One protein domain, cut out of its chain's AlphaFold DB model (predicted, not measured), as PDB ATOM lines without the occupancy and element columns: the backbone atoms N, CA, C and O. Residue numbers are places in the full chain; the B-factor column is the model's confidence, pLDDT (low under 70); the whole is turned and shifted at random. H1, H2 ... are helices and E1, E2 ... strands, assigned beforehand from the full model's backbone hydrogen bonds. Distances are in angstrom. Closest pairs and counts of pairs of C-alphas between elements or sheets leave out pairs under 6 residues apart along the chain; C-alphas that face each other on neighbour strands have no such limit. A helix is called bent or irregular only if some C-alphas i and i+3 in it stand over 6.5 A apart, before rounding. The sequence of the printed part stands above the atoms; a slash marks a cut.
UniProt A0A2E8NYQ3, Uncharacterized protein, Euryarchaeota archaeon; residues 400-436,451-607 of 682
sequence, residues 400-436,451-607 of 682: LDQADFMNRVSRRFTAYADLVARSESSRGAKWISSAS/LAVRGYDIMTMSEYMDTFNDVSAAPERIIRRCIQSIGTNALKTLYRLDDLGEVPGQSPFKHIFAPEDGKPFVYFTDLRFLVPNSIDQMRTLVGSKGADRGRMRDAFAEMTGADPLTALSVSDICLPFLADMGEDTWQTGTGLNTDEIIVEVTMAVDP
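AT A GLANCE: This is residues 400 to 436 and 451 to 607 of the 682 residues of an uncharacterized protein of Euryarchaeota archaeon (UniProt A0A2E8NYQ3). A twisted sheet of four strands, E2, E5, E3 and E4, makes the core, with H2 and H3 over one face, H7 packed on H3, and the long helix H1 slanting over the opposite face. The length comes from both ends: E1, just before the cut, lies far out at one, and the long link of residues 575 to 595 reaches out at the other. The printed part has 194 residues, with eight named helices and five named strands in the order H1 E1 E2 H2 H3 H4 H5 E3 H6 H7 H8 E4 E5. The class is mixed, helices and strands; the sheet, in the order E2, E5, E3, E4, is mixed, with E3 and E4 parallel and the other neighbours antiparallel. The whole is compact by its radius of gyration of the C-alphas, 18.6 A, yet elongated in outline, spanning 66 by 37 by 36 A.

IN THESE COORDINATES: H1, residues 400 to 420, begins with C-alpha 400 at (212.591, 142.805, 157.253) and is 30.1 A long. E1 is residues 434 to 436. After the cut, E2, residues 451 to 460, begins with C-alpha 451 at (208.408, 148.242, 186.050) and is 30.1 A long. H2, residues 461 to 468, and H3, residues 474 to 491 and 23.9 A long, follow. H3 is neither bent nor irregular, but only just: C-alphas 484 and 487 are 6.2 A apart. H4 is residues 497 to 500 and H5 residues 510 to 513. E3, residues 522 to 531, is 26.1 A long. H6 is residues 535 to 542, H7 residues 549 to 560 and 16.2 A long, and H8 residues 564 to 567. E4, residues 568 to 574, is 20.3 A long. E5, residues 596 to 605, is 28.9 A long and ends with C-alpha 605 at (212.808, 151.794, 184.886).

HOW THE PARTS SIT: E2 and E5 are antiparallel at 161 degrees, with N 455 and O 601 2.9 A apart, within hydrogen-bond range. E5 and E3 are antiparallel at 164 degrees, with N 528 and O 600 at 2.9 A. E3 and E4 are parallel at 18 degrees, with N 529 and O 571 at 2.8 A; with H6, H7 and H8 between them they form a strand-helix-strand unit, two parallel neighbour strands joined through helices. E1 pairs with no named strand. The domain has three layers, helices on both faces of the sheet: H2, H3 and H7 on one, H1 on the other. H3 has a height over the sheet of 7.3 A; its closest C-alphas to E2 are Ala 490 and Gly 455, 4.8 A. H1 has a height of 9.9 A and runs slantwise to the strands, at 49 degrees to E4 on the local plane. H8 stands at the sheet's level; H5 and H6 only graze the sheet, and H4 is not on it. H7 is the hub, touching H3, H5 and H8. Residues 475 to 480 of H3 touch H7 at a steep tilt of 48 degrees, the same way; the closest C-alphas, of Pro 475 and Met 552, are 5.1 A apart. H2 and H3 touch at a steep tilt of 60 degrees, opposite ways, with C-alphas 467 and 475 closest at 5.3 A. In H1, H6 and H7 every O i to N i+4 pair is within hydrogen-bond range, against 2 of 4 in H2 and 11 of 14 in H3; H4, H5 and H8 are too short for such a pair.

THE WHOLE: The two C-alphas farthest apart, of Ser 436 and Asp 584, are 65.7 A apart. Residues 437 to 450 are cut out, and C-alphas 436 and 451 are 25.8 A apart across the cut. The links H1 to E1 and E4 to E5 are long. The mean pLDDT of the printed part is 80.8; 36 residues are under 70, among them 400 to 410, 413 to 428 and 588 to 591.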
ATOM      1  N   LEU A 400     211.229 142.851 156.713       53.50
ATOM      2  CA  LEU A 400     212.591 142.805 157.253       53.50
ATOM      3  C   LEU A 400     212.743 143.712 158.479       53.50
ATOM      4  O   LEU A 400     213.255 143.255 159.501       53.50
ATOM      5  N   ASP A 401     212.230 144.942 158.410       60.16
ATOM      6  CA  ASP A 401     212.242 145.877 159.545       60.16
ATOM      7  C   ASP A 401     211.442 145.328 160.725       60.16
ATOM      8  O   ASP A 401     211.839 145.463 161.881       60.16
ATOM      9  N   GLN A 402     210.352 144.623 160.427       62.06
ATOM     10  CA  GLN A 402     209.559 143.914 161.418       62.06
ATOM     11  C   GLN A 402     210.375 142.820 162.120       62.06
ATOM     12  O   GLN A 402     210.378 142.750 163.346       62.06
ATOM     13  N   ALA A 403     211.061 141.949 161.375       63.91
ATOM     14  CA  ALA A 403     211.864 140.887 161.978       63.91
ATOM     15  C   ALA A 403     212.979 141.466 162.865       63.91
ATOM     16  O   ALA A 403     213.220 140.963 163.963       63.91
ATOM     17  N   ASP A 404     213.620 142.549 162.425       65.25
ATOM     18  CA  ASP A 404     214.625 143.253 163.219       65.25
ATOM     19  C   ASP A 404     214.020 143.894 164.480       65.25
ATOM     20  O   ASP A 404     214.537 143.684 165.580       65.25
ATOM     21  N   PHE A 405     212.882 144.587 164.363       69.56
ATOM     22  CA  PHE A 405     212.144 145.146 165.499       69.56
ATOM     23  C   PHE A 405     211.777 144.063 166.516       69.56
ATOM     24  O   PHE A 405     212.145 144.167 167.684       69.56
ATOM     25  N   MET A 406     211.135 142.979 166.073       68.25
ATOM     26  CA  MET A 406     210.699 141.885 166.945       68.25
ATOM     27  C   MET A 406     211.887 141.230 167.652       68.25
ATOM     28  O   MET A 406     211.837 141.003 168.860       68.25
ATOM     29  N   ASN A 407     212.995 141.005 166.939       68.56
ATOM     30  CA  ASN A 407     214.222 140.470 167.525       68.56
ATOM     31  C   ASN A 407     214.857 141.436 168.537       68.56
ATOM     32  O   ASN A 407     215.427 141.004 169.539       68.56
ATOM     33  N   ARG A 408     214.812 142.751 168.301       69.31
ATOM     34  CA  ARG A 408     215.321 143.756 169.252       69.31
ATOM     35  C   ARG A 408     214.442 143.852 170.493       69.31
ATOM     36  O   ARG A 408     214.980 143.831 171.595       69.31
ATOM     37  N   VAL A 409     213.123 143.906 170.326       68.69
ATOM     38  CA  VAL A 409     212.156 143.968 171.428       68.69
ATOM     39  C   VAL A 409     212.273 142.724 172.304       68.69
ATOM     40  O   VAL A 409     212.514 142.865 173.499       68.69
ATOM     41  N   SER A 410     212.226 141.519 171.722       69.62
ATOM     42  CA  SER A 410     212.401 140.260 172.467       69.62
ATOM     43  C   SER A 410     213.734 140.230 173.226       69.62
ATOM     44  O   SER A 410     213.738 140.002 174.435       69.62
ATOM     45  N   ARG A 411     214.860 140.570 172.578       70.94
ATOM     46  CA  ARG A 411     216.172 140.613 173.253       70.94
ATOM     47  C   ARG A 411     216.204 141.577 174.432       70.94
ATOM     48  O   ARG A 411     216.773 141.234 175.462       70.94
ATOM     49  N   ARG A 412     215.609 142.765 174.307       70.81
ATOM     50  CA  ARG A 412     215.595 143.777 175.379       70.81
ATOM     51  C   ARG A 412     214.691 143.380 176.528       70.81
ATOM     52  O   ARG A 412     215.098 143.491 177.679       70.81
ATOM     53  N   PHE A 413     213.495 142.885 176.220       67.06
ATOM     54  CA  PHE A 413     212.591 142.357 177.232       67.06
ATOM     55  C   PHE A 413     213.229 141.200 177.986       67.06
ATOM     56  O   PHE A 413     213.158 141.184 179.208       67.06
ATOM     57  N   THR A 414     213.898 140.281 177.289       69.31
ATOM     58  CA  THR A 414     214.640 139.184 177.914       69.31
ATOM     59  C   THR A 414     215.810 139.707 178.743       69.31
ATOM     60  O   THR A 414     215.885 139.374 179.916       69.31
ATOM     61  N   ALA A 415     216.642 140.608 178.217       67.50
ATOM     62  CA  ALA A 415     217.764 141.182 178.963       67.50
ATOM     63  C   ALA A 415     217.314 141.907 180.243       67.50
ATOM     64  O   ALA A 415     217.864 141.678 181.317       67.50
ATOM     65  N   TYR A 416     216.278 142.743 180.158       69.19
ATOM     66  CA  TYR A 416     215.734 143.442 181.319       69.19
ATOM     67  C   TYR A 416     215.038 142.480 182.287       69.19
ATOM     68  O   TYR A 416     215.210 142.562 183.502       69.19
ATOM     69  N   ALA A 417     214.286 141.514 181.770       63.84
ATOM     70  CA  ALA A 417     213.646 140.527 182.615       63.84
ATOM     71  C   ALA A 417     214.651 139.548 183.244       63.84
ATOM     72  O   ALA A 417     214.333 139.008 184.291       63.84
ATOM     73  N   ASP A 418     215.844 139.353 182.685       63.53
ATOM     74  CA  ASP A 418     216.929 138.573 183.294       63.53
ATOM     75  C   ASP A 418     217.700 139.403 184.342       63.53
ATOM     76  O   ASP A 418     218.083 138.874 185.389       63.53
ATOM     77  N   LEU A 419     217.849 140.720 184.123       62.84
ATOM     78  CA  LEU A 419     218.327 141.675 185.139       62.84
ATOM     79  C   LEU A 419     217.408 141.686 186.375       62.84
ATOM     80  O   LEU A 419     217.875 141.705 187.518       62.84
ATOM     81  N   VAL A 420     216.095 141.637 186.148       61.78
ATOM     82  CA  VAL A 420     215.076 141.625 187.203       61.78
ATOM     83  C   VAL A 420     214.900 140.217 187.800       61.78
ATOM     84  O   VAL A 420     214.927 140.058 189.019       61.78
ATOM     85  N   ALA A 421     214.806 139.173 186.970       54.09
ATOM     86  CA  ALA A 421     214.504 137.798 187.362       54.09
ATOM     87  C   ALA A 421     215.647 136.812 187.022       54.09
ATOM     88  O   ALA A 421     215.586 136.085 186.040       54.09
ATOM     89  N   ARG A 422     216.626 136.712 187.936       47.22
ATOM     90  CA  ARG A 422     217.644 135.638 188.075       47.22
ATOM     91  C   ARG A 422     218.539 135.350 186.847       47.22
ATOM     92  O   ARG A 422     218.186 134.549 185.991       47.22
ATOM     93  N   SER A 423     219.806 135.764 186.939       38.62
ATOM     94  CA  SER A 423     220.945 134.996 186.398       38.62
ATOM     95  C   SER A 423     221.871 134.560 187.546       38.62
ATOM     96  O   SER A 423     221.912 135.222 188.585       38.62
ATOM     97  N   GLU A 424     222.626 133.466 187.386       36.25
ATOM     98  CA  GLU A 424     223.593 132.966 188.391       36.25
ATOM     99  C   GLU A 424     224.709 133.974 188.737       36.25
ATOM    100  O   GLU A 424     225.356 133.848 189.774       36.25
ATOM    101  N   SER A 425     224.900 135.008 187.912       37.31
ATOM    102  CA  SER A 425     225.929 136.041 188.099       37.31
ATOM    103  C   SER A 425     225.433 137.305 188.819       37.31
ATOM    104  O   SER A 425     226.226 138.025 189.425       37.31
ATOM    105  N   SER A 426     224.121 137.563 188.821       44.84
ATOM    106  CA  SER A 426     223.516 138.779 189.370       44.84
ATOM    107  C   SER A 426     222.425 138.404 190.372       44.84
ATOM    108  O   SER A 426     221.346 137.954 189.988       44.84
ATOM    109  N   ARG A 427     222.685 138.590 191.676       50.31
ATOM    110  CA  ARG A 427     221.639 138.559 192.718       50.31
ATOM    111  C   ARG A 427     220.536 139.535 192.280       50.31
ATOM    112  O   ARG A 427     220.748 140.735 192.400       50.31
ATOM    113  N   GLY A 428     219.446 139.022 191.698       62.59
ATOM    114  CA  GLY A 428     218.431 139.821 190.995       62.59
ATOM    115  C   GLY A 428     217.896 140.994 191.815       62.59
ATOM    116  O   GLY A 428     218.020 141.007 193.045       62.59
ATOM    117  N   ALA A 429     217.313 141.979 191.129       71.69
ATOM    118  CA  ALA A 429     216.818 143.193 191.766       71.69
ATOM    119  C   ALA A 429     215.857 142.853 192.915       71.69
ATOM    120  O   ALA A 429     214.888 142.106 192.764       71.69
ATOM    121  N   LYS A 430     216.142 143.403 194.091       79.94
ATOM    122  CA  LYS A 430     215.206 143.416 195.215       79.94
ATOM    123  C   LYS A 430     214.441 144.721 195.150       79.94
ATOM    124  O   LYS A 430     214.995 145.700 194.658       79.94
ATOM    125  N   TRP A 431     213.204 144.724 195.644       83.94
ATOM    126  CA  TRP A 431     212.479 145.976 195.857       83.94
ATOM    127  C   TRP A 431     213.216 146.764 196.949       83.94
ATOM    128  O   TRP A 431     214.294 147.285 196.704       83.94
ATOM    129  N   ILE A 432     212.785 146.731 198.205       86.94
ATOM    130  CA  ILE A 432     213.600 147.300 199.289       86.94
ATOM    131  C   ILE A 432     214.779 146.360 199.573       86.94
ATOM    132  O   ILE A 432     214.580 145.214 199.969       86.94
ATOM    133  N   SER A 433     216.020 146.811 199.360       80.69
ATOM    134  CA  SER A 433     217.200 145.930 199.406       80.69
ATOM    135  C   SER A 433     217.365 145.223 200.757       80.69
ATOM    136  O   SER A 433     217.533 143.999 200.806       80.69
ATOM    137  N   SER A 434     217.280 145.989 201.846       83.56
ATOM    138  CA  SER A 434     217.318 145.498 203.226       83.56
ATOM    139  C   SER A 434     216.947 146.593 204.228       83.56
ATOM    140  O   SER A 434     217.220 147.765 203.970       83.56
ATOM    141  N   ALA A 435     216.431 146.206 205.393       85.56
ATOM    142  CA  ALA A 435     216.236 147.079 206.554       85.56
ATOM    143  C   ALA A 435     216.563 146.329 207.858       85.56
ATOM    144  O   ALA A 435     216.543 145.094 207.865       85.56
ATOM    145  N   SER A 436     216.862 147.045 208.949       84.44
ATOM    146  CA  SER A 436     216.991 146.419 210.270       84.44
ATOM    147  C   SER A 436     215.604 146.252 210.881       84.44
ATOM    148  O   SER A 436     214.936 147.231 211.178       84.44
ATOM    149  N   LEU A 451     208.996 146.938 185.747       84.44
ATOM    150  CA  LEU A 451     208.408 148.242 186.050       84.44
ATOM    151  C   LEU A 451     208.669 149.189 184.880       84.44
ATOM    152  O   LEU A 451     209.803 149.318 184.422       84.44
ATOM    153  N   ALA A 452     207.624 149.843 184.390       87.50
ATOM    154  CA  ALA A 452     207.719 150.813 183.315       87.50
ATOM    155  C   ALA A 452     206.865 152.042 183.614       87.50
ATOM    156  O   ALA A 452     205.852 151.945 184.302       87.50
ATOM    157  N   VAL A 453     207.250 153.179 183.048       89.00
ATOM    158  CA  VAL A 453     206.397 154.365 182.944       89.00
ATOM    159  C   VAL A 453     205.972 154.547 181.496       89.00
ATOM    160  O   VAL A 453     206.716 154.173 180.584       89.00
ATOM    161  N   ARG A 454     204.785 155.106 181.268       87.00
ATOM    162  CA  ARG A 454     204.299 155.417 179.925       87.00
ATOM    163  C   ARG A 454     203.678 156.804 179.885       87.00
ATOM    164  O   ARG A 454     202.899 157.161 180.764       87.00
ATOM    165  N   GLY A 455     204.034 157.555 178.849       84.94
ATOM    166  CA  GLY A 455     203.469 158.863 178.561       84.94
ATOM    167  C   GLY A 455     202.989 158.988 177.119       84.94
ATOM    168  O   GLY A 455     203.466 158.275 176.234       84.94
ATOM    169  N   TYR A 456     202.057 159.913 176.907       83.94
ATOM    170  CA  TYR A 456     201.444 160.212 175.616       83.94
ATOM    171  C   TYR A 456     201.555 161.691 175.253       83.94
ATOM    172  O   TYR A 456     201.582 162.554 176.131       83.94
ATOM    173  N   ASP A 457     201.552 161.975 173.955       84.38
ATOM    174  CA  ASP A 457     201.368 163.314 173.399       84.38
ATOM    175  C   ASP A 457     200.670 163.225 172.036       84.38
ATOM    176  O   ASP A 457     200.709 162.182 171.380       84.38
ATOM    177  N   ILE A 458     200.033 164.313 171.609       83.19
ATOM    178  CA  ILE A 458     199.446 164.438 170.273       83.19
ATOM    179  C   ILE A 458     200.356 165.342 169.439       83.19
ATOM    180  O   ILE A 458     200.787 166.412 169.878       83.19
ATOM    181  N   MET A 459     200.665 164.917 168.218       86.62
ATOM    182  CA  MET A 459     201.395 165.737 167.250       86.62
ATOM    183  C   MET A 459     200.667 165.779 165.918       86.62
ATOM    184  O   MET A 459     199.841 164.917 165.626       86.62
ATOM    185  N   THR A 460     200.981 166.780 165.103       90.25
ATOM    186  CA  THR A 460     200.360 166.894 163.790       90.25
ATOM    187  C   THR A 460     200.936 165.854 162.841       90.25
ATOM    188  O   THR A 460     202.128 165.528 162.855       90.25
ATOM    189  N   MET A 461     200.086 165.376 161.945       89.12
ATOM    190  CA  MET A 461     200.455 164.474 160.871       89.12
ATOM    191  C   MET A 461     201.536 165.097 159.982       89.12
ATOM    192  O   MET A 461     202.434 164.396 159.534       89.12
ATOM    193  N   SER A 462     201.518 166.418 159.776       89.81
ATOM    194  CA  SER A 462     202.561 167.130 159.027       89.81
ATOM    195  C   SER A 462     203.948 167.015 159.666       89.81
ATOM    196  O   SER A 462     204.908 166.692 158.972       89.81
ATOM    197  N   GLU A 463     204.056 167.215 160.984       89.75
ATOM    198  CA  GLU A 463     205.324 167.094 161.714       89.75
ATOM    199  C   GLU A 463     205.856 165.655 161.657       89.75
ATOM    200  O   GLU A 463     207.052 165.433 161.456       89.75
ATOM    201  N   TYR A 464     204.965 164.668 161.760       90.69
ATOM    202  CA  TYR A 464     205.313 163.261 161.581       90.69
ATOM    203  C   TYR A 464     205.782 162.949 160.153       90.69
ATOM    204  O   TYR A 464     206.805 162.291 159.964       90.69
ATOM    205  N   MET A 465     205.080 163.446 159.133       89.38
ATOM    206  CA  MET A 465     205.426 163.227 157.724       89.38
ATOM    207  C   MET A 465     206.786 163.823 157.352       89.38
ATOM    208  O   MET A 465     207.505 163.247 156.534       89.38
ATOM    209  N   ASP A 466     207.200 164.908 158.007       89.56
ATOM    210  CA  ASP A 466     208.537 165.475 157.836       89.56
ATOM    211  C   ASP A 466     209.665 164.511 158.251       89.56
ATOM    212  O   ASP A 466     210.814 164.722 157.864       89.56
ATOM    213  N   THR A 467     209.378 163.437 158.996       88.56
ATOM    214  CA  THR A 467     210.377 162.402 159.332       88.56
ATOM    215  C   THR A 467     210.748 161.494 158.161       88.56
ATOM    216  O   THR A 467     211.793 160.843 158.204       88.56
ATOM    217  N   PHE A 468     209.931 161.478 157.108       85.81
ATOM    218  CA  PHE A 468     210.166 160.755 155.855       85.81
ATOM    219  C   PHE A 468     210.907 161.613 154.815       85.81
ATOM    220  O   PHE A 468     211.125 161.183 153.681       85.81
ATOM    221  N   ASN A 469     211.280 162.846 155.177       83.06
ATOM    222  CA  ASN A 469     212.029 163.754 154.321       83.06
ATOM    223  C   ASN A 469     213.515 163.779 154.707       83.06
ATOM    224  O   ASN A 469     213.889 164.294 155.760       83.06
ATOM    225  N   ASP A 470     214.369 163.321 153.791       75.62
ATOM    226  CA  ASP A 470     215.817 163.209 153.980       75.62
ATOM    227  C   ASP A 470     216.540 164.543 154.246       75.62
ATOM    228  O   ASP A 470     217.695 164.535 154.659       75.62
ATOM    229  N   VAL A 471     215.922 165.709 154.045       82.12
ATOM    230  CA  VAL A 471     216.552 167.019 154.340       82.12
ATOM    231  C   VAL A 471     216.005 167.637 155.635       82.12
ATOM    232  O   VAL A 471     216.516 168.641 156.125       82.12
ATOM    233  N   SER A 472     214.978 167.031 156.231       85.44
ATOM    234  CA  SER A 472     214.327 167.566 157.421       85.44
ATOM    235  C   SER A 472     215.144 167.337 158.695       85.44
ATOM    236  O   SER A 472     215.786 166.301 158.883       85.44
ATOM    237  N   ALA A 473     215.054 168.302 159.612       87.12
ATOM    238  CA  ALA A 473     215.509 168.177 161.000       87.12
ATOM    239  C   ALA A 473     214.392 167.689 161.951       87.12
ATOM    240  O   ALA A 473     214.588 167.637 163.165       87.12
ATOM    241  N   ALA A 474     213.208 167.341 161.429       88.38
ATOM    242  CA  ALA A 474     212.102 166.809 162.229       88.38
ATOM    243  C   ALA A 474     212.472 165.556 163.044       88.38
ATOM    244  O   ALA A 474     212.101 165.523 164.217       88.38
ATOM    245  N   PRO A 475     213.244 164.576 162.518       88.38
ATOM    246  CA  PRO A 475     213.673 163.419 163.303       88.38
ATOM    247  C   PRO A 475     214.351 163.786 164.631       88.38
ATOM    248  O   PRO A 475     214.020 163.221 165.671       88.38
ATOM    249  N   GLU A 476     215.255 164.769 164.612       89.25
ATOM    250  CA  GLU A 476     215.967 165.230 165.805       89.25
ATOM    251  C   GLU A 476     215.025 165.953 166.777       89.25
ATOM    252  O   GLU A 476     214.998 165.640 167.969       89.25
ATOM    253  N   ARG A 477     214.207 166.887 166.268       90.50
ATOM    254  CA  ARG A 477     213.244 167.641 167.089       90.50
ATOM    255  C   ARG A 477     212.246 166.725 167.791       90.50
ATOM    256  O   ARG A 477     211.964 166.924 168.971       90.50
ATOM    257  N   ILE A 478     211.739 165.716 167.083       92.44
ATOM    258  CA  ILE A 478     210.767 164.767 167.629       92.44
ATOM    259  C   ILE A 478     211.402 163.928 168.732       92.44
ATOM    260  O   ILE A 478     210.800 163.777 169.788       92.44
ATOM    261  N   ILE A 479     212.632 163.439 168.548       93.25
ATOM    262  CA  ILE A 479     213.325 162.699 169.610       93.25
ATOM    263  C   ILE A 479     213.571 163.580 170.833       93.25
ATOM    264  O   ILE A 479     213.300 163.141 171.952       93.25
ATOM    265  N   ARG A 480     213.984 164.839 170.631       90.75
ATOM    266  CA  ARG A 480     214.113 165.807 171.728       90.75
ATOM    267  C   ARG A 480     212.795 165.964 172.489       90.75
ATOM    268  O   ARG A 480     212.792 165.775 173.702       90.75
ATOM    269  N   ARG A 481     211.669 166.171 171.793       91.38
ATOM    270  CA  ARG A 481     210.319 166.242 172.393       91.38
ATOM    271  C   ARG A 481     209.941 164.962 173.147       91.38
ATOM    272  O   ARG A 481     209.470 165.048 174.282       91.38
ATOM    273  N   CYS A 482     210.167 163.791 172.553       92.19
ATOM    274  CA  CYS A 482     209.845 162.497 173.159       92.19
ATOM    275  C   CYS A 482     210.579 162.279 174.484       92.19
ATOM    276  O   CYS A 482     209.969 161.795 175.432       92.19
ATOM    277  N   ILE A 483     211.859 162.646 174.572       91.69
ATOM    278  CA  ILE A 483     212.648 162.468 175.798       91.69
ATOM    279  C   ILE A 483     212.380 163.596 176.797       91.69
ATOM    280  O   ILE A 483     211.990 163.320 177.928       91.69
ATOM    281  N   GLN A 484     212.531 164.857 176.376       89.25
ATOM    282  CA  GLN A 484     212.445 166.027 177.259       89.25
ATOM    283  C   GLN A 484     211.050 166.240 177.839       89.25
ATOM    284  O   GLN A 484     210.936 166.620 179.000       89.25
ATOM    285  N   SER A 485     210.003 166.027 177.039       88.62
ATOM    286  CA  SER A 485     208.627 166.326 177.439       88.62
ATOM    287  C   SER A 485     207.882 165.059 177.837       88.62
ATOM    288  O   SER A 485     207.565 164.867 179.009       88.62
ATOM    289  N   ILE A 486     207.652 164.153 176.883       89.50
ATOM    290  CA  ILE A 486     206.783 162.987 177.102       89.50
ATOM    291  C   ILE A 486     207.415 162.028 178.117       89.50
ATOM    292  O   ILE A 486     206.762 161.597 179.068       89.50
ATOM    293  N   GLY A 487     208.705 161.736 177.940       90.19
ATOM    294  CA  GLY A 487     209.475 160.868 178.818       90.19
ATOM    295  C   GLY A 487     209.583 161.430 180.234       90.19
ATOM    296  O   GLY A 487     209.187 160.761 181.189       90.19
ATOM    297  N   THR A 488     210.053 162.670 180.382       89.44
ATOM    298  CA  THR A 488     210.138 163.344 181.691       89.44
ATOM    299  C   THR A 488     208.783 163.400 182.395       89.44
ATOM    300  O   THR A 488     208.700 163.103 183.588       89.44
ATOM    301  N   ASN A 489     207.703 163.705 181.664       86.75
ATOM    302  CA  ASN A 489     206.360 163.734 182.240       86.75
ATOM    303  C   ASN A 489     205.890 162.350 182.707       86.75
ATOM    304  O   ASN A 489     205.200 162.255 183.714       86.75
ATOM    305  N   ALA A 490     206.278 161.268 182.027       89.06
ATOM    306  CA  ALA A 490     206.004 159.913 182.499       89.06
ATOM    307  C   ALA A 490     206.838 159.564 183.748       89.06
ATOM    308  O   ALA A 490     206.318 158.992 184.708       89.06
ATOM    309  N   LEU A 491     208.124 159.932 183.764       92.06
ATOM    310  CA  LEU A 491     209.056 159.620 184.855       92.06
ATOM    311  C   LEU A 491     208.713 160.320 186.171       92.06
ATOM    312  O   LEU A 491     208.976 159.740 187.225       92.06
ATOM    313  N   LYS A 492     208.083 161.503 186.136       88.75
ATOM    314  CA  LYS A 492     207.709 162.264 187.346       88.75
ATOM    315  C   LYS A 492     206.802 161.488 188.316       88.75
ATOM    316  O   LYS A 492     206.698 161.832 189.490       88.75
ATOM    317  N   THR A 493     206.125 160.450 187.824       81.75
ATOM    318  CA  THR A 493     205.270 159.560 188.631       81.75
ATOM    319  C   THR A 493     206.057 158.694 189.606       81.75
ATOM    320  O   THR A 493     205.527 158.280 190.634       81.75
ATOM    321  N   LEU A 494     207.322 158.405 189.287       88.00
ATOM    322  CA  LEU A 494     208.184 157.501 190.051       88.00
ATOM    323  C   LEU A 494     209.466 158.166 190.559       88.00
ATOM    324  O   LEU A 494     210.138 157.586 191.412       88.00
ATOM    325  N   TYR A 495     209.795 159.348 190.043       90.19
ATOM    326  CA  TYR A 495     210.992 160.104 190.384       90.19
ATOM    327  C   TYR A 495     210.656 161.566 190.661       90.19
ATOM    328  O   TYR A 495     209.696 162.103 190.107       90.19
ATOM    329  N   ARG A 496     211.470 162.223 191.487       84.75
ATOM    330  CA  ARG A 496     211.365 163.668 191.702       84.75
ATOM    331  C   ARG A 496     211.842 164.421 190.468       84.75
ATOM    332  O   ARG A 496     212.810 164.021 189.830       84.75
ATOM    333  N   LEU A 497     211.218 165.551 190.165       83.62
ATOM    334  CA  LEU A 497     211.585 166.417 189.044       83.62
ATOM    335  C   LEU A 497     213.039 166.898 189.130       83.62
ATOM    336  O   LEU A 497     213.700 167.003 188.098       83.62
ATOM    337  N   ASP A 498     213.547 167.119 190.344       82.81
ATOM    338  CA  ASP A 498     214.944 167.503 190.583       82.81
ATOM    339  C   ASP A 498     215.938 166.437 190.075       82.81
ATOM    340  O   ASP A 498     217.039 166.777 189.650       82.81
ATOM    341  N   ASP A 499     215.533 165.161 190.057       83.50
ATOM    342  CA  ASP A 499     216.358 164.039 189.590       83.50
ATOM    343  C   ASP A 499     216.289 163.849 188.061       83.50
ATOM    344  O   ASP A 499     217.104 163.132 187.474       83.50
ATOM    345  N   LEU A 500     215.312 164.478 187.398       85.75
ATOM    346  CA  LEU A 500     215.000 164.274 185.978       85.75
ATOM    347  C   LEU A 500     215.497 165.402 185.059       85.75
ATOM    348  O   LEU A 500     215.411 165.273 183.838       85.75
ATOM    349  N   GLY A 501     215.997 166.504 185.625       80.38
ATOM    350  CA  GLY A 501     216.453 167.677 184.875       80.38
ATOM    351  C   GLY A 501     217.772 167.479 184.120       80.38
ATOM    352  O   GLY A 501     218.501 166.518 184.348       80.38
ATOM    353  N   GLU A 502     218.094 168.419 183.227       82.88
ATOM    354  CA  GLU A 502     219.360 168.412 182.485       82.88
ATOM    355  C   GLU A 502     220.552 168.753 183.389       82.88
ATOM    356  O   GLU A 502     220.476 169.650 184.232       82.88
ATOM    357  N   VAL A 503     221.683 168.076 183.182       80.56
ATOM    358  CA  VAL A 503     222.906 168.319 183.963       80.56
ATOM    359  C   VAL A 503     223.944 169.073 183.123       80.56
ATOM    360  O   VAL A 503     224.337 168.586 182.058       80.56
ATOM    361  N   PRO A 504     224.457 170.228 183.595       77.00
ATOM    362  CA  PRO A 504     225.475 170.989 182.876       77.00
ATOM    363  C   PRO A 504     226.765 170.190 182.639       77.00
ATOM    364  O   PRO A 504     227.265 169.517 183.536       77.00
ATOM    365  N   GLY A 505     227.353 170.325 181.447       77.81
ATOM    366  CA  GLY A 505     228.670 169.754 181.127       77.81
ATOM    367  C   GLY A 505     228.669 168.285 180.684       77.81
ATOM    368  O   GLY A 505     229.739 167.738 180.426       77.81
ATOM    369  N   GLN A 506     227.498 167.661 180.543       83.06
ATOM    370  CA  GLN A 506     227.330 166.344 179.925       83.06
ATOM    371  C   GLN A 506     226.155 166.337 178.940       83.06
ATOM    372  O   GLN A 506     225.423 167.321 178.839       83.06
ATOM    373  N   SER A 507     225.973 165.235 178.206       83.69
ATOM    374  CA  SER A 507     224.750 165.031 177.421       83.69
ATOM    375  C   SER A 507     223.516 165.193 178.330       83.69
ATOM    376  O   SER A 507     223.524 164.620 179.426       83.69
ATOM    377  N   PRO A 508     222.478 165.944 177.911       85.88
ATOM    378  CA  PRO A 508     221.416 166.448 178.788       85.88
ATOM    379  C   PRO A 508     220.799 165.431 179.757       85.88
ATOM    380  O   PRO A 508     220.637 165.737 180.933       85.88
ATOM    381  N   PHE A 509     220.520 164.206 179.297       90.44
ATOM    382  CA  PHE A 509     219.859 163.161 180.094       90.44
ATOM    383  C   PHE A 509     220.780 161.982 180.428       90.44
ATOM    384  O   PHE A 509     220.317 160.902 180.799       90.44
ATOM    385  N   LYS A 510     222.098 162.152 180.296       90.81
ATOM    386  CA  LYS A 510     223.062 161.056 180.463       90.81
ATOM    387  C   LYS A 510     222.985 160.372 181.823       90.81
ATOM    388  O   LYS A 510     223.066 159.151 181.891       90.81
ATOM    389  N   HIS A 511     222.791 161.125 182.900       89.75
ATOM    390  CA  HIS A 511     222.658 160.583 184.258       89.75
ATOM    391  C   HIS A 511     221.449 159.651 184.430       89.75
ATOM    392  O   HIS A 511     221.459 158.813 185.327       89.75
ATOM    393  N   ILE A 512     220.439 159.755 183.563       90.62
ATOM    394  CA  ILE A 512     219.247 158.896 183.580       90.62
ATOM    395  C   ILE A 512     219.504 157.599 182.802       90.62
ATOM    396  O   ILE A 512     219.193 156.512 183.290       90.62
ATOM    397  N   PHE A 513     220.080 157.699 181.602       90.50
ATOM    398  CA  PHE A 513     220.163 156.584 180.645       90.50
ATOM    399  C   PHE A 513     221.519 155.867 180.615       90.50
ATOM    400  O   PHE A 513     221.585 154.687 180.280       90.50
ATOM    401  N   ALA A 514     222.603 156.560 180.959       89.06
ATOM    402  CA  ALA A 514     223.967 156.036 180.947       89.06
ATOM    403  C   ALA A 514     224.819 156.635 182.091       89.06
ATOM    404  O   ALA A 514     225.851 157.269 181.829       89.06
ATOM    405  N   PRO A 515     224.401 156.472 183.366       85.25
ATOM    406  CA  PRO A 515     225.156 156.982 184.504       85.25
ATOM    407  C   PRO A 515     226.494 156.258 184.676       85.25
ATOM    408  O   PRO A 515     226.658 155.096 184.302       85.25
ATOM    409  N   GLU A 516     227.446 156.940 185.311       85.12
ATOM    410  CA  GLU A 516     228.817 156.443 185.509       85.12
ATOM    411  C   GLU A 516     228.896 155.181 186.378       85.12
ATOM    412  O   GLU A 516     229.819 154.383 186.232       85.12
ATOM    413  N   ASP A 517     227.915 154.964 187.256       80.50
ATOM    414  CA  ASP A 517     227.834 153.769 188.101       80.50
ATOM    415  C   ASP A 517     227.302 152.524 187.366       80.50
ATOM    416  O   ASP A 517     227.173 151.453 187.968       80.50
ATOM    417  N   GLY A 518     226.990 152.663 186.072       76.94
ATOM    418  CA  GLY A 518     226.499 151.593 185.209       76.94
ATOM    419  C   GLY A 518     225.081 151.121 185.537       76.94
ATOM    420  O   GLY A 518     224.677 150.066 185.050       76.94
ATOM    421  N   LYS A 519     224.326 151.858 186.368       78.88
ATOM    422  CA  LYS A 519     222.962 151.504 186.796       78.88
ATOM    423  C   LYS A 519     221.966 152.595 186.400       78.88
ATOM    424  O   LYS A 519     221.669 153.468 187.229       78.88
ATOM    425  N   PRO A 520     221.462 152.565 185.154       84.81
ATOM    426  CA  PRO A 520     220.571 153.594 184.640       84.81
ATOM    427  C   PRO A 520     219.223 153.605 185.358       84.81
ATOM    428  O   PRO A 520     218.732 152.578 185.818       84.81
ATOM    429  N   PHE A 521     218.608 154.784 185.419       87.44
ATOM    430  CA  PHE A 521     217.220 154.957 185.844       87.44
ATOM    431  C   PHE A 521     216.266 154.352 184.814       87.44
ATOM    432  O   PHE A 521     215.233 153.802 185.197       87.44
ATOM    433  N   VAL A 522     216.631 154.437 183.528       89.62
ATOM    434  CA  VAL A 522     215.880 153.902 182.387       89.62
ATOM    435  C   VAL A 522     216.763 152.950 181.585       89.62
ATOM    436  O   VAL A 522     217.774 153.356 181.022       89.62
ATOM    437  N   TYR A 523     216.362 151.682 181.495       84.56
ATOM    438  CA  TYR A 523     217.122 150.655 180.773       84.56
ATOM    439  C   TYR A 523     216.818 150.620 179.276       84.56
ATOM    440  O   TYR A 523     217.709 150.367 178.469       84.56
ATOM    441  N   PHE A 524     215.560 150.835 178.893       86.31
ATOM    442  CA  PHE A 524     215.176 150.945 177.490       86.31
ATOM    443  C   PHE A 524     213.935 151.819 177.324       86.31
ATOM    444  O   PHE A 524     213.100 151.918 178.225       86.31
ATOM    445  N   THR A 525     213.817 152.396 176.134       89.94
ATOM    446  CA  THR A 525     212.734 153.268 175.687       89.94
ATOM    447  C   THR A 525     212.090 152.675 174.438       89.94
ATOM    448  O   THR A 525     212.789 152.300 173.494       89.94
ATOM    449  N   ASP A 526     210.766 152.584 174.422       86.62
ATOM    450  CA  ASP A 526     209.952 152.211 173.264       86.62
ATOM    451  C   ASP A 526     209.111 153.419 172.843       86.62
ATOM    452  O   ASP A 526     208.317 153.928 173.637       86.62
ATOM    453  N   LEU A 527     209.331 153.894 171.618       89.00
ATOM    454  CA  LEU A 527     208.586 154.981 170.994       89.00
ATOM    455  C   LEU A 527     207.614 154.396 169.974       89.00
ATOM    456  O   LEU A 527     208.023 153.637 169.088       89.00
ATOM    457  N   ARG A 528     206.340 154.772 170.058       86.25
ATOM    458  CA  ARG A 528     205.321 154.337 169.099       86.25
ATOM    459  C   ARG A 528     204.540 155.521 168.557       86.25
ATOM    460  O   ARG A 528     204.022 156.327 169.321       86.25
ATOM    461  N   PHE A 529     204.439 155.593 167.239       88.06
ATOM    462  CA  PHE A 529     203.592 156.526 166.513       88.06
ATOM    463  C   PHE A 529     202.316 155.786 166.109       88.06
ATOM    464  O   PHE A 529     202.359 154.869 165.288       88.06
ATOM    465  N   LEU A 530     201.184 156.148 166.711       86.31
ATOM    466  CA  LEU A 530     199.874 155.599 166.376       86.31
ATOM    467  C   LEU A 530     199.195 156.548 165.387       86.31
ATOM    468  O   LEU A 530     198.784 157.653 165.746       86.31
ATOM    469  N   VAL A 531     199.118 156.119 164.132       88.31
ATOM    470  CA  VAL A 531     198.720 156.949 162.992       88.31
ATOM    471  C   VAL A 531     197.279 156.607 162.599       88.31
ATOM    472  O   VAL A 531     197.029 155.449 162.264       88.31
ATOM    473  N   PRO A 532     196.324 157.555 162.565       86.75
ATOM    474  CA  PRO A 532     194.924 157.273 162.247       86.75
ATOM    475  C   PRO A 532     194.644 157.132 160.742       86.75
ATOM    476  O   PRO A 532     193.529 157.368 160.288       86.75
ATOM    477  N   ASN A 533     195.633 156.700 159.957       87.44
ATOM    478  CA  ASN A 533     195.488 156.441 158.525       87.44
ATOM    479  C   ASN A 533     195.542 154.948 158.220       87.44
ATOM    480  O   ASN A 533     196.086 154.159 158.993       87.44
ATOM    481  N   SER A 534     195.010 154.547 157.062       85.44
ATOM    482  CA  SER A 534     195.211 153.182 156.572       85.44
ATOM    483  C   SER A 534     196.645 153.009 156.083       85.44
ATOM    484  O   SER A 534     197.297 153.966 155.654       85.44
ATOM    485  N   ILE A 535     197.153 151.774 156.121       83.25
ATOM    486  CA  ILE A 535     198.489 151.488 155.585       83.25
ATOM    487  C   ILE A 535     198.601 151.891 154.108       83.25
ATOM    488  O   ILE A 535     199.645 152.368 153.678       83.25
ATOM    489  N   ASP A 536     197.530 151.691 153.334       83.88
ATOM    490  CA  ASP A 536     197.522 151.935 151.897       83.88
ATOM    491  C   ASP A 536     197.644 153.426 151.621       83.88
ATOM    492  O   ASP A 536     198.480 153.839 150.823       83.88
ATOM    493  N   GLN A 537     196.881 154.241 152.351       85.38
ATOM    494  CA  GLN A 537     196.985 155.688 152.245       85.38
ATOM    495  C   GLN A 537     198.372 156.163 152.673       85.38
ATOM    496  O   GLN A 537     198.971 156.997 151.999       85.38
ATOM    497  N   MET A 538     198.916 155.600 153.753       85.81
ATOM    498  CA  MET A 538     200.261 155.943 154.198       85.81
ATOM    499  C   MET A 538     201.325 155.605 153.158       85.81
ATOM    500  O   MET A 538     202.180 156.444 152.902       85.81
ATOM    501  N   ARG A 539     201.243 154.442 152.502       80.62
ATOM    502  CA  ARG A 539     202.135 154.066 151.391       80.62
ATOM    503  C   ARG A 539     202.009 155.011 150.205       80.62
ATOM    504  O   ARG A 539     203.022 155.385 149.630       80.62
ATOM    505  N   THR A 540     200.802 155.457 149.871       81.69
ATOM    506  CA  THR A 540     200.602 156.465 148.821       81.69
ATOM    507  C   THR A 540     201.206 157.820 149.204       81.69
ATOM    508  O   THR A 540     201.786 158.490 148.352       81.69
ATOM    509  N   LEU A 541     201.112 158.218 150.477       82.38
ATOM    510  CA  LEU A 541     201.632 159.498 150.973       82.38
ATOM    511  C   LEU A 541     203.164 159.524 151.089       82.38
ATOM    512  O   LEU A 541     203.780 160.529 150.739       82.38
ATOM    513  N   VAL A 542     203.785 158.451 151.594       79.69
ATOM    514  CA  VAL A 542     205.246 158.384 151.814       79.69
ATOM    515  C   VAL A 542     206.003 157.778 150.624       79.69
ATOM    516  O   VAL A 542     207.200 158.020 150.459       79.69
ATOM    517  N   GLY A 543     205.319 157.014 149.767       74.38
ATOM    518  CA  GLY A 543     205.925 156.242 148.685       74.38
ATOM    519  C   GLY A 543     206.839 155.128 149.206       74.38
ATOM    520  O   GLY A 543     206.593 154.533 150.250       74.38
ATOM    521  N   SER A 544     207.943 154.883 148.497       63.78
ATOM    522  CA  SER A 544     208.986 153.923 148.893       63.78
ATOM    523  C   SER A 544     209.966 154.462 149.945       63.78
ATOM    524  O   SER A 544     210.964 153.807 150.258       63.78
ATOM    525  N   LYS A 545     209.729 155.670 150.474       69.00
ATOM    526  CA  LYS A 545     210.620 156.301 151.451       69.00
ATOM    527  C   LYS A 545     210.377 155.728 152.842       69.00
ATOM    528  O   LYS A 545     209.251 155.705 153.330       69.00
ATOM    529  N   GLY A 546     211.455 155.312 153.498       69.38
ATOM    530  CA  GLY A 546     211.442 155.017 154.927       69.38
ATOM    531  C   GLY A 546     211.680 156.288 155.740       69.38
ATOM    532  O   GLY A 546     212.433 157.160 155.315       69.38
ATOM    533  N   ALA A 547     211.066 156.390 156.918       76.69
ATOM    534  CA  ALA A 547     211.412 157.440 157.871       76.69
ATOM    535  C   ALA A 547     212.891 157.341 158.278       76.69
ATOM    536  O   ALA A 547     213.416 156.235 158.449       76.69
ATOM    537  N   ASP A 548     213.554 158.481 158.499       82.94
ATOM    538  CA  ASP A 548     214.967 158.497 158.886       82.94
ATOM    539  C   ASP A 548     215.156 158.125 160.367       82.94
ATOM    540  O   ASP A 548     215.382 158.951 161.260       82.94
ATOM    541  N   ARG A 549     215.057 156.820 160.636       84.56
ATOM    542  CA  ARG A 549     215.292 156.233 161.960       84.56
ATOM    543  C   ARG A 549     216.768 156.265 162.356       84.56
ATOM    544  O   ARG A 549     217.054 156.108 163.539       84.56
ATOM    545  N   GLY A 550     217.686 156.454 161.406       84.00
ATOM    546  CA  GLY A 550     219.111 156.647 161.678       84.00
ATOM    547  C   GLY A 550     219.329 157.941 162.451       84.00
ATOM    548  O   GLY A 550     219.765 157.897 163.598       84.00
ATOM    549  N   ARG A 551     218.861 159.066 161.897       87.75
ATOM    550  CA  ARG A 551     218.918 160.377 162.561       87.75
ATOM    551  C   ARG A 551     218.217 160.401 163.912       87.75
ATOM    552  O   ARG A 551     218.714 161.023 164.843       87.75
ATOM    553  N   MET A 552     217.085 159.707 164.050       90.25
ATOM    554  CA  MET A 552     216.422 159.587 165.354       90.25
ATOM    555  C   MET A 552     217.298 158.873 166.396       90.25
ATOM    556  O   MET A 552     217.352 159.281 167.554       90.25
ATOM    557  N   ARG A 553     217.986 157.799 165.996       90.06
ATOM    558  CA  ARG A 553     218.893 157.050 166.878       90.06
ATOM    559  C   ARG A 553     220.125 157.871 167.243       90.06
ATOM    560  O   ARG A 553     220.521 157.844 168.404       90.06
ATOM    561  N   ASP A 554     220.674 158.620 166.293       92.19
ATOM    562  CA  ASP A 554     221.823 159.497 166.526       92.19
ATOM    563  C   ASP A 554     221.464 160.628 167.498       92.19
ATOM    564  O   ASP A 554     222.167 160.836 168.486       92.19
ATOM    565  N   ALA A 555     220.310 161.278 167.302       92.50
ATOM    566  CA  ALA A 555     219.795 162.295 168.219       92.50
ATOM    567  C   ALA A 555     219.568 161.733 169.633       92.50
ATOM    568  O   ALA A 555     219.919 162.366 170.629       92.50
ATOM    569  N   PHE A 556     219.021 160.518 169.740       94.00
ATOM    570  CA  PHE A 556     218.849 159.849 171.029       94.00
ATOM    571  C   PHE A 556     220.197 159.584 171.708       94.00
ATOM    572  O   PHE A 556     220.347 159.860 172.899       94.00
ATOM    573  N   ALA A 557     221.185 159.079 170.964       93.69
ATOM    574  CA  ALA A 557     222.527 158.822 171.481       93.69
ATOM    575  C   ALA A 557     223.211 160.114 171.956       93.69
ATOM    576  O   ALA A 557     223.805 160.134 173.031       93.69
ATOM    577  N   GLU A 558     223.077 161.212 171.206       92.56
ATOM    578  CA  GLU A 558     223.613 162.527 171.572       92.56
ATOM    579  C   GLU A 558     223.009 163.045 172.885       92.56
ATOM    580  O   GLU A 558     223.733 163.516 173.766       92.56
ATOM    581  N   MET A 559     221.688 162.917 173.048       90.88
ATOM    582  CA  MET A 559     220.970 163.399 174.231       90.88
ATOM    583  C   MET A 559     221.213 162.566 175.489       90.88
ATOM    584  O   MET A 559     221.257 163.109 176.596       90.88
ATOM    585  N   THR A 560     221.305 161.248 175.327       91.75
ATOM    586  CA  THR A 560     221.250 160.291 176.443       91.75
ATOM    587  C   THR A 560     222.594 159.631 176.736       91.75
ATOM    588  O   THR A 560     222.768 159.047 177.801       91.75
ATOM    589  N   GLY A 561     223.547 159.680 175.802       89.56
ATOM    590  CA  GLY A 561     224.806 158.938 175.877       89.56
ATOM    591  C   GLY A 561     224.649 157.411 175.822       89.56
ATOM    592  O   GLY A 561     225.651 156.704 175.919       89.56
ATOM    593  N   ALA A 562     223.424 156.893 175.690       89.38
ATOM    594  CA  ALA A 562     223.144 155.468 175.633       89.38
ATOM    595  C   ALA A 562     223.223 154.947 174.194       89.38
ATOM    596  O   ALA A 562     222.904 155.654 173.238       89.38
ATOM    597  N   ASP A 563     223.611 153.679 174.041       88.50
ATOM    598  CA  ASP A 563     223.613 153.018 172.739       88.50
ATOM    599  C   ASP A 563     222.163 152.831 172.239       88.50
ATOM    600  O   ASP A 563     221.398 152.052 172.820       88.50
ATOM    601  N   PRO A 564     221.759 153.491 171.138       85.62
ATOM    602  CA  PRO A 564     220.389 153.421 170.647       85.62
ATOM    603  C   PRO A 564     220.019 152.017 170.138       85.62
ATOM    604  O   PRO A 564     218.836 151.674 170.078       85.62
ATOM    605  N   LEU A 565     220.995 151.163 169.797       81.38
ATOM    606  CA  LEU A 565     220.725 149.783 169.383       81.38
ATOM    607  C   LEU A 565     220.205 148.923 170.533       81.38
ATOM    608  O   LEU A 565     219.423 147.998 170.292       81.38
ATOM    609  N   THR A 566     220.578 149.237 171.769       77.50
ATOM    610  CA  THR A 566     220.149 148.512 172.968       77.50
ATOM    611  C   THR A 566     219.083 149.272 173.755       77.50
ATOM    612  O   THR A 566     218.168 148.633 174.272       77.50
ATOM    613  N   ALA A 567     219.119 150.606 173.749       84.12
ATOM    614  CA  ALA A 567     218.265 151.446 174.583       84.12
ATOM    615  C   ALA A 567     217.021 152.032 173.884       84.12
ATOM    616  O   ALA A 567     216.113 152.453 174.594       84.12
ATOM    617  N   LEU A 568     216.924 152.052 172.544       87.88
ATOM    618  CA  LEU A 568     215.812 152.718 171.835       87.88
ATOM    619  C   LEU A 568     215.090 151.825 170.819       87.88
ATOM    620  O   LEU A 568     215.694 151.244 169.915       87.88
ATOM    621  N   SER A 569     213.767 151.735 170.922       84.94
ATOM    622  CA  SER A 569     212.871 151.163 169.910       84.94
ATOM    623  C   SER A 569     211.981 152.252 169.324       84.94
ATOM    624  O   SER A 569     211.576 153.151 170.051       84.94
ATOM    625  N   VAL A 570     211.681 152.170 168.029       84.38
ATOM    626  CA  VAL A 570     210.784 153.113 167.348       84.38
ATOM    627  C   VAL A 570     209.854 152.327 166.434       84.38
ATOM    628  O   VAL A 570     210.336 151.492 165.666       84.38
ATOM    629  N   SER A 571     208.550 152.584 166.520       80.38
ATOM    630  CA  SER A 571     207.536 151.917 165.705       80.38
ATOM    631  C   SER A 571     206.443 152.839 165.193       80.38
ATOM    632  O   SER A 571     206.059 153.780 165.879       80.38
ATOM    633  N   ASP A 572     205.933 152.529 164.000       82.50
ATOM    634  CA  ASP A 572     204.799 153.215 163.380       82.50
ATOM    635  C   ASP A 572     203.663 152.223 163.146       82.50
ATOM    636  O   ASP A 572     203.843 151.180 162.505       82.50
ATOM    637  N   ILE A 573     202.488 152.543 163.675       82.06
ATOM    638  CA  ILE A 573     201.349 151.632 163.727       82.06
ATOM    639  C   ILE A 573     200.128 152.361 163.174       82.06
ATOM    640  O   ILE A 573     199.675 153.350 163.747       82.06
ATOM    641  N   CYS A 574     199.596 151.872 162.053       84.62
ATOM    642  CA  CYS A 574     198.404 152.434 161.430       84.62
ATOM    643  C   CYS A 574     197.150 151.887 162.118       84.62
ATOM    644  O   CYS A 574     196.871 150.687 162.066       84.62
ATOM    645  N   LEU A 575     196.372 152.778 162.722       83.00
ATOM    646  CA  LEU A 575     195.106 152.497 163.389       83.00
ATOM    647  C   LEU A 575     193.992 153.323 162.720       83.00
ATOM    648  O   LEU A 575     193.508 154.293 163.301       83.00
ATOM    649  N   PRO A 576     193.579 152.974 161.487       82.56
ATOM    650  CA  PRO A 576     192.699 153.808 160.663       82.56
ATOM    651  C   PRO A 576     191.300 154.019 161.245       82.56
ATOM    652  O   PRO A 576     190.601 154.947 160.849       82.56
ATOM    653  N   PHE A 577     190.860 153.169 162.176       79.44
ATOM    654  CA  PHE A 577     189.585 153.385 162.846       79.44
ATOM    655  C   PHE A 577     189.690 154.427 163.964       79.44
ATOM    656  O   PHE A 577     188.659 154.876 164.423       79.44
ATOM    657  N   LEU A 578     190.883 154.869 164.383       79.38
ATOM    658  CA  LEU A 578     191.002 155.972 165.349       79.38
ATOM    659  C   LEU A 578     190.656 157.349 164.766       79.38
ATOM    660  O   LEU A 578     190.442 158.270 165.548       79.38
ATOM    661  N   ALA A 579     190.600 157.512 163.443       82.06
ATOM    662  CA  ALA A 579     190.257 158.789 162.821       82.06
ATOM    663  C   ALA A 579     188.818 159.211 163.137       82.06
ATOM    664  O   ALA A 579     187.885 158.479 162.805       82.06
ATOM    665  N   ASP A 580     188.643 160.408 163.692       78.56
ATOM    666  CA  ASP A 580     187.338 161.063 163.733       78.56
ATOM    667  C   ASP A 580     187.059 161.674 162.356       78.56
ATOM    668  O   ASP A 580     187.809 162.527 161.875       78.56
ATOM    669  N   MET A 581     186.002 161.207 161.697       78.75
ATOM    670  CA  MET A 581     185.595 161.688 160.374       78.75
ATOM    671  C   MET A 581     184.298 162.508 160.424       78.75
ATOM    672  O   MET A 581     183.736 162.834 159.383       78.75
ATOM    673  N   GLY A 582     183.828 162.876 161.620       75.62
ATOM    674  CA  GLY A 582     182.653 163.728 161.796       75.62
ATOM    675  C   GLY A 582     181.342 162.961 161.965       75.62
ATOM    676  O   GLY A 582     181.315 161.730 161.990       75.62
ATOM    677  N   GLU A 583     180.254 163.717 162.129       71.44
ATOM    678  CA  GLU A 583     178.963 163.278 162.697       71.44
ATOM    679  C   GLU A 583     178.208 162.211 161.888       71.44
ATOM    680  O   GLU A 583     177.459 161.423 162.463       71.44
ATOM    681  N   ASP A 584     178.420 162.149 160.572       69.00
ATOM    682  CA  ASP A 584     177.749 161.181 159.693       69.00
ATOM    683  C   ASP A 584     178.471 159.823 159.624       69.00
ATOM    684  O   ASP A 584     177.982 158.868 159.008       69.00
ATOM    685  N   THR A 585     179.643 159.719 160.251       71.25
ATOM    686  CA  THR A 585     180.477 158.517 160.215       71.25
ATOM    687  C   THR A 585     180.249 157.653 161.445       71.25
ATOM    688  O   THR A 585     179.720 158.080 162.461       71.25
ATOM    689  N   TRP A 586     180.626 156.381 161.383       68.19
ATOM    690  CA  TRP A 586     180.530 155.536 162.574       68.19
ATOM    691  C   TRP A 586     181.740 155.686 163.508       68.19
ATOM    692  O   TRP A 586     181.683 155.206 164.639       68.19
ATOM    693  N   GLN A 587     182.811 156.343 163.041       70.19
ATOM    694  CA  GLN A 587     183.992 156.694 163.830       70.19
ATOM    695  C   GLN A 587     183.880 158.059 164.528       70.19
ATOM    696  O   GLN A 587     184.862 158.528 165.096       70.19
ATOM    697  N   THR A 588     182.706 158.695 164.533       69.12
ATOM    698  CA  THR A 588     182.490 159.926 165.303       69.12
ATOM    699  C   THR A 588     182.846 159.726 166.775       69.12
ATOM    700  O   THR A 588     182.443 158.735 167.394       69.12
ATOM    701  N   GLY A 589     183.554 160.690 167.363       61.88
ATOM    702  CA  GLY A 589     183.840 160.697 168.793       61.88
ATOM    703  C   GLY A 589     185.035 159.833 169.196       61.88
ATOM    704  O   GLY A 589     185.194 159.529 170.380       61.88
ATOM    705  N   THR A 590     185.909 159.446 168.260       65.12
ATOM    706  CA  THR A 590     187.226 158.874 168.607       65.12
ATOM    707  C   THR A 590     188.141 159.891 169.275       65.12
ATOM    708  O   THR A 590     189.034 159.491 170.019       65.12
ATOM    709  N   GLY A 591     187.915 161.189 169.040       63.44
ATOM    710  CA  GLY A 591     188.649 162.287 169.663       63.44
ATOM    711  C   GLY A 591     190.043 162.558 169.088       63.44
ATOM    712  O   GLY A 591     190.753 163.368 169.683       63.44
ATOM    713  N   LEU A 592     190.421 161.907 167.981       73.44
ATOM    714  CA  LEU A 592     191.669 162.140 167.245       73.44
ATOM    715  C   LEU A 592     191.340 162.603 165.823       73.44
ATOM    716  O   LEU A 592     190.673 161.879 165.079       73.44
ATOM    717  N   ASN A 593     191.810 163.788 165.439       77.44
ATOM    718  CA  ASN A 593     191.584 164.300 164.090       77.44
ATOM    719  C   ASN A 593     192.441 163.546 163.057       77.44
ATOM    720  O   ASN A 593     193.470 162.953 163.376       77.44
ATOM    721  N   THR A 594     192.032 163.579 161.787       80.25
ATOM    722  CA  THR A 594     192.775 162.925 160.687       80.25
ATOM    723  C   THR A 594     194.165 163.524 160.440       80.25
ATOM    724  O   THR A 594     195.025 162.872 159.850       80.25
ATOM    725  N   ASP A 595     194.403 164.751 160.895       85.69
ATOM    726  CA  ASP A 595     195.678 165.458 160.828       85.69
ATOM    727  C   ASP A 595     196.477 165.383 162.139       85.69
ATOM    728  O   ASP A 595     197.472 166.091 162.290       85.69
ATOM    729  N   GLU A 596     196.094 164.507 163.063       86.56
ATOM    730  CA  GLU A 596     196.766 164.279 164.339       86.56
ATOM    731  C   GLU A 596     197.243 162.829 164.452       86.56
ATOM    732  O   GLU A 596     196.638 161.907 163.916       86.56
ATOM    733  N   ILE A 597     198.329 162.602 165.185       87.00
ATOM    734  CA  ILE A 597     198.784 161.265 165.569       87.00
ATOM    735  C   ILE A 597     199.083 161.227 167.065       87.00
ATOM    736  O   ILE A 597     199.412 162.250 167.671       87.00
ATOM    737  N   ILE A 598     199.021 160.033 167.652       86.19
ATOM    738  CA  ILE A 598     199.420 159.823 169.047       86.19
ATOM    739  C   ILE A 598     200.870 159.351 169.072       86.19
ATOM    740  O   ILE A 598     201.238 158.408 168.372       86.19
ATOM    741  N   VAL A 599     201.677 159.970 169.924       88.81
ATOM    742  CA  VAL A 599     203.019 159.496 170.254       88.81
ATOM    743  C   VAL A 599     203.024 158.930 171.651       88.81
ATOM    744  O   VAL A 599     202.689 159.609 172.617       88.81
ATOM    745  N   GLU A 600     203.414 157.670 171.742       88.25
ATOM    746  CA  GLU A 600     203.574 156.930 172.980       88.25
ATOM    747  C   GLU A 600     205.062 156.757 173.287       88.25
ATOM    748  O   GLU A 600     205.840 156.325 172.435       88.25
ATOM    749  N   VAL A 601     205.446 157.048 174.530       91.25
ATOM    750  CA  VAL A 601     206.787 156.800 175.063       91.25
ATOM    751  C   VAL A 601     206.668 155.884 176.269       91.25
ATOM    752  O   VAL A 601     206.131 156.280 177.301       91.25
ATOM    753  N   THR A 602     207.186 154.662 176.158       88.56
ATOM    754  CA  THR A 602     207.271 153.708 177.274       88.56
ATOM    755  C   THR A 602     208.721 153.525 177.694       88.56
ATOM    756  O   THR A 602     209.561 153.187 176.867       88.56
ATOM    757  N   MET A 603     209.024 153.673 178.981       91.25
ATOM    758  CA  MET A 603     210.377 153.506 179.517       91.25
ATOM    759  C   MET A 603     210.394 152.467 180.627       91.25
ATOM    760  O   MET A 603     209.665 152.596 181.608       91.25
ATOM    761  N   ALA A 604     211.233 151.440 180.491       88.31
ATOM    762  CA  ALA A 604     211.462 150.477 181.562       88.31
ATOM    763  C   ALA A 604     212.469 151.039 182.564       88.31
ATOM    764  O   ALA A 604     213.583 151.410 182.190       88.31
ATOM    765  N   VAL A 605     212.075 151.083 183.834       89.06
ATOM    766  CA  VAL A 605     212.808 151.794 184.886       89.06
ATOM    767  C   VAL A 605     213.457 150.837 185.877       89.06
ATOM    768  O   VAL A 605     213.007 149.705 186.020       89.06
ATOM    769  N   ASP A 606     214.502 151.263 186.584       85.25
ATOM    770  CA  ASP A 606     215.111 150.448 187.643       85.25
ATOM    771  C   ASP A 606     214.234 150.414 188.909       85.25
ATOM    772  O   ASP A 606     214.148 151.425 189.615       85.25
ATOM    773  N   PRO A 607     213.650 149.257 189.288       83.31
ATOM    774  CA  PRO A 607     212.878 149.152 190.521       83.31
ATOM    775  C   PRO A 607     213.681 149.591 191.753       83.31
ATOM    776  O   PRO A 607     213.111 150.169 192.675       83.31
TER     777      PRO A 607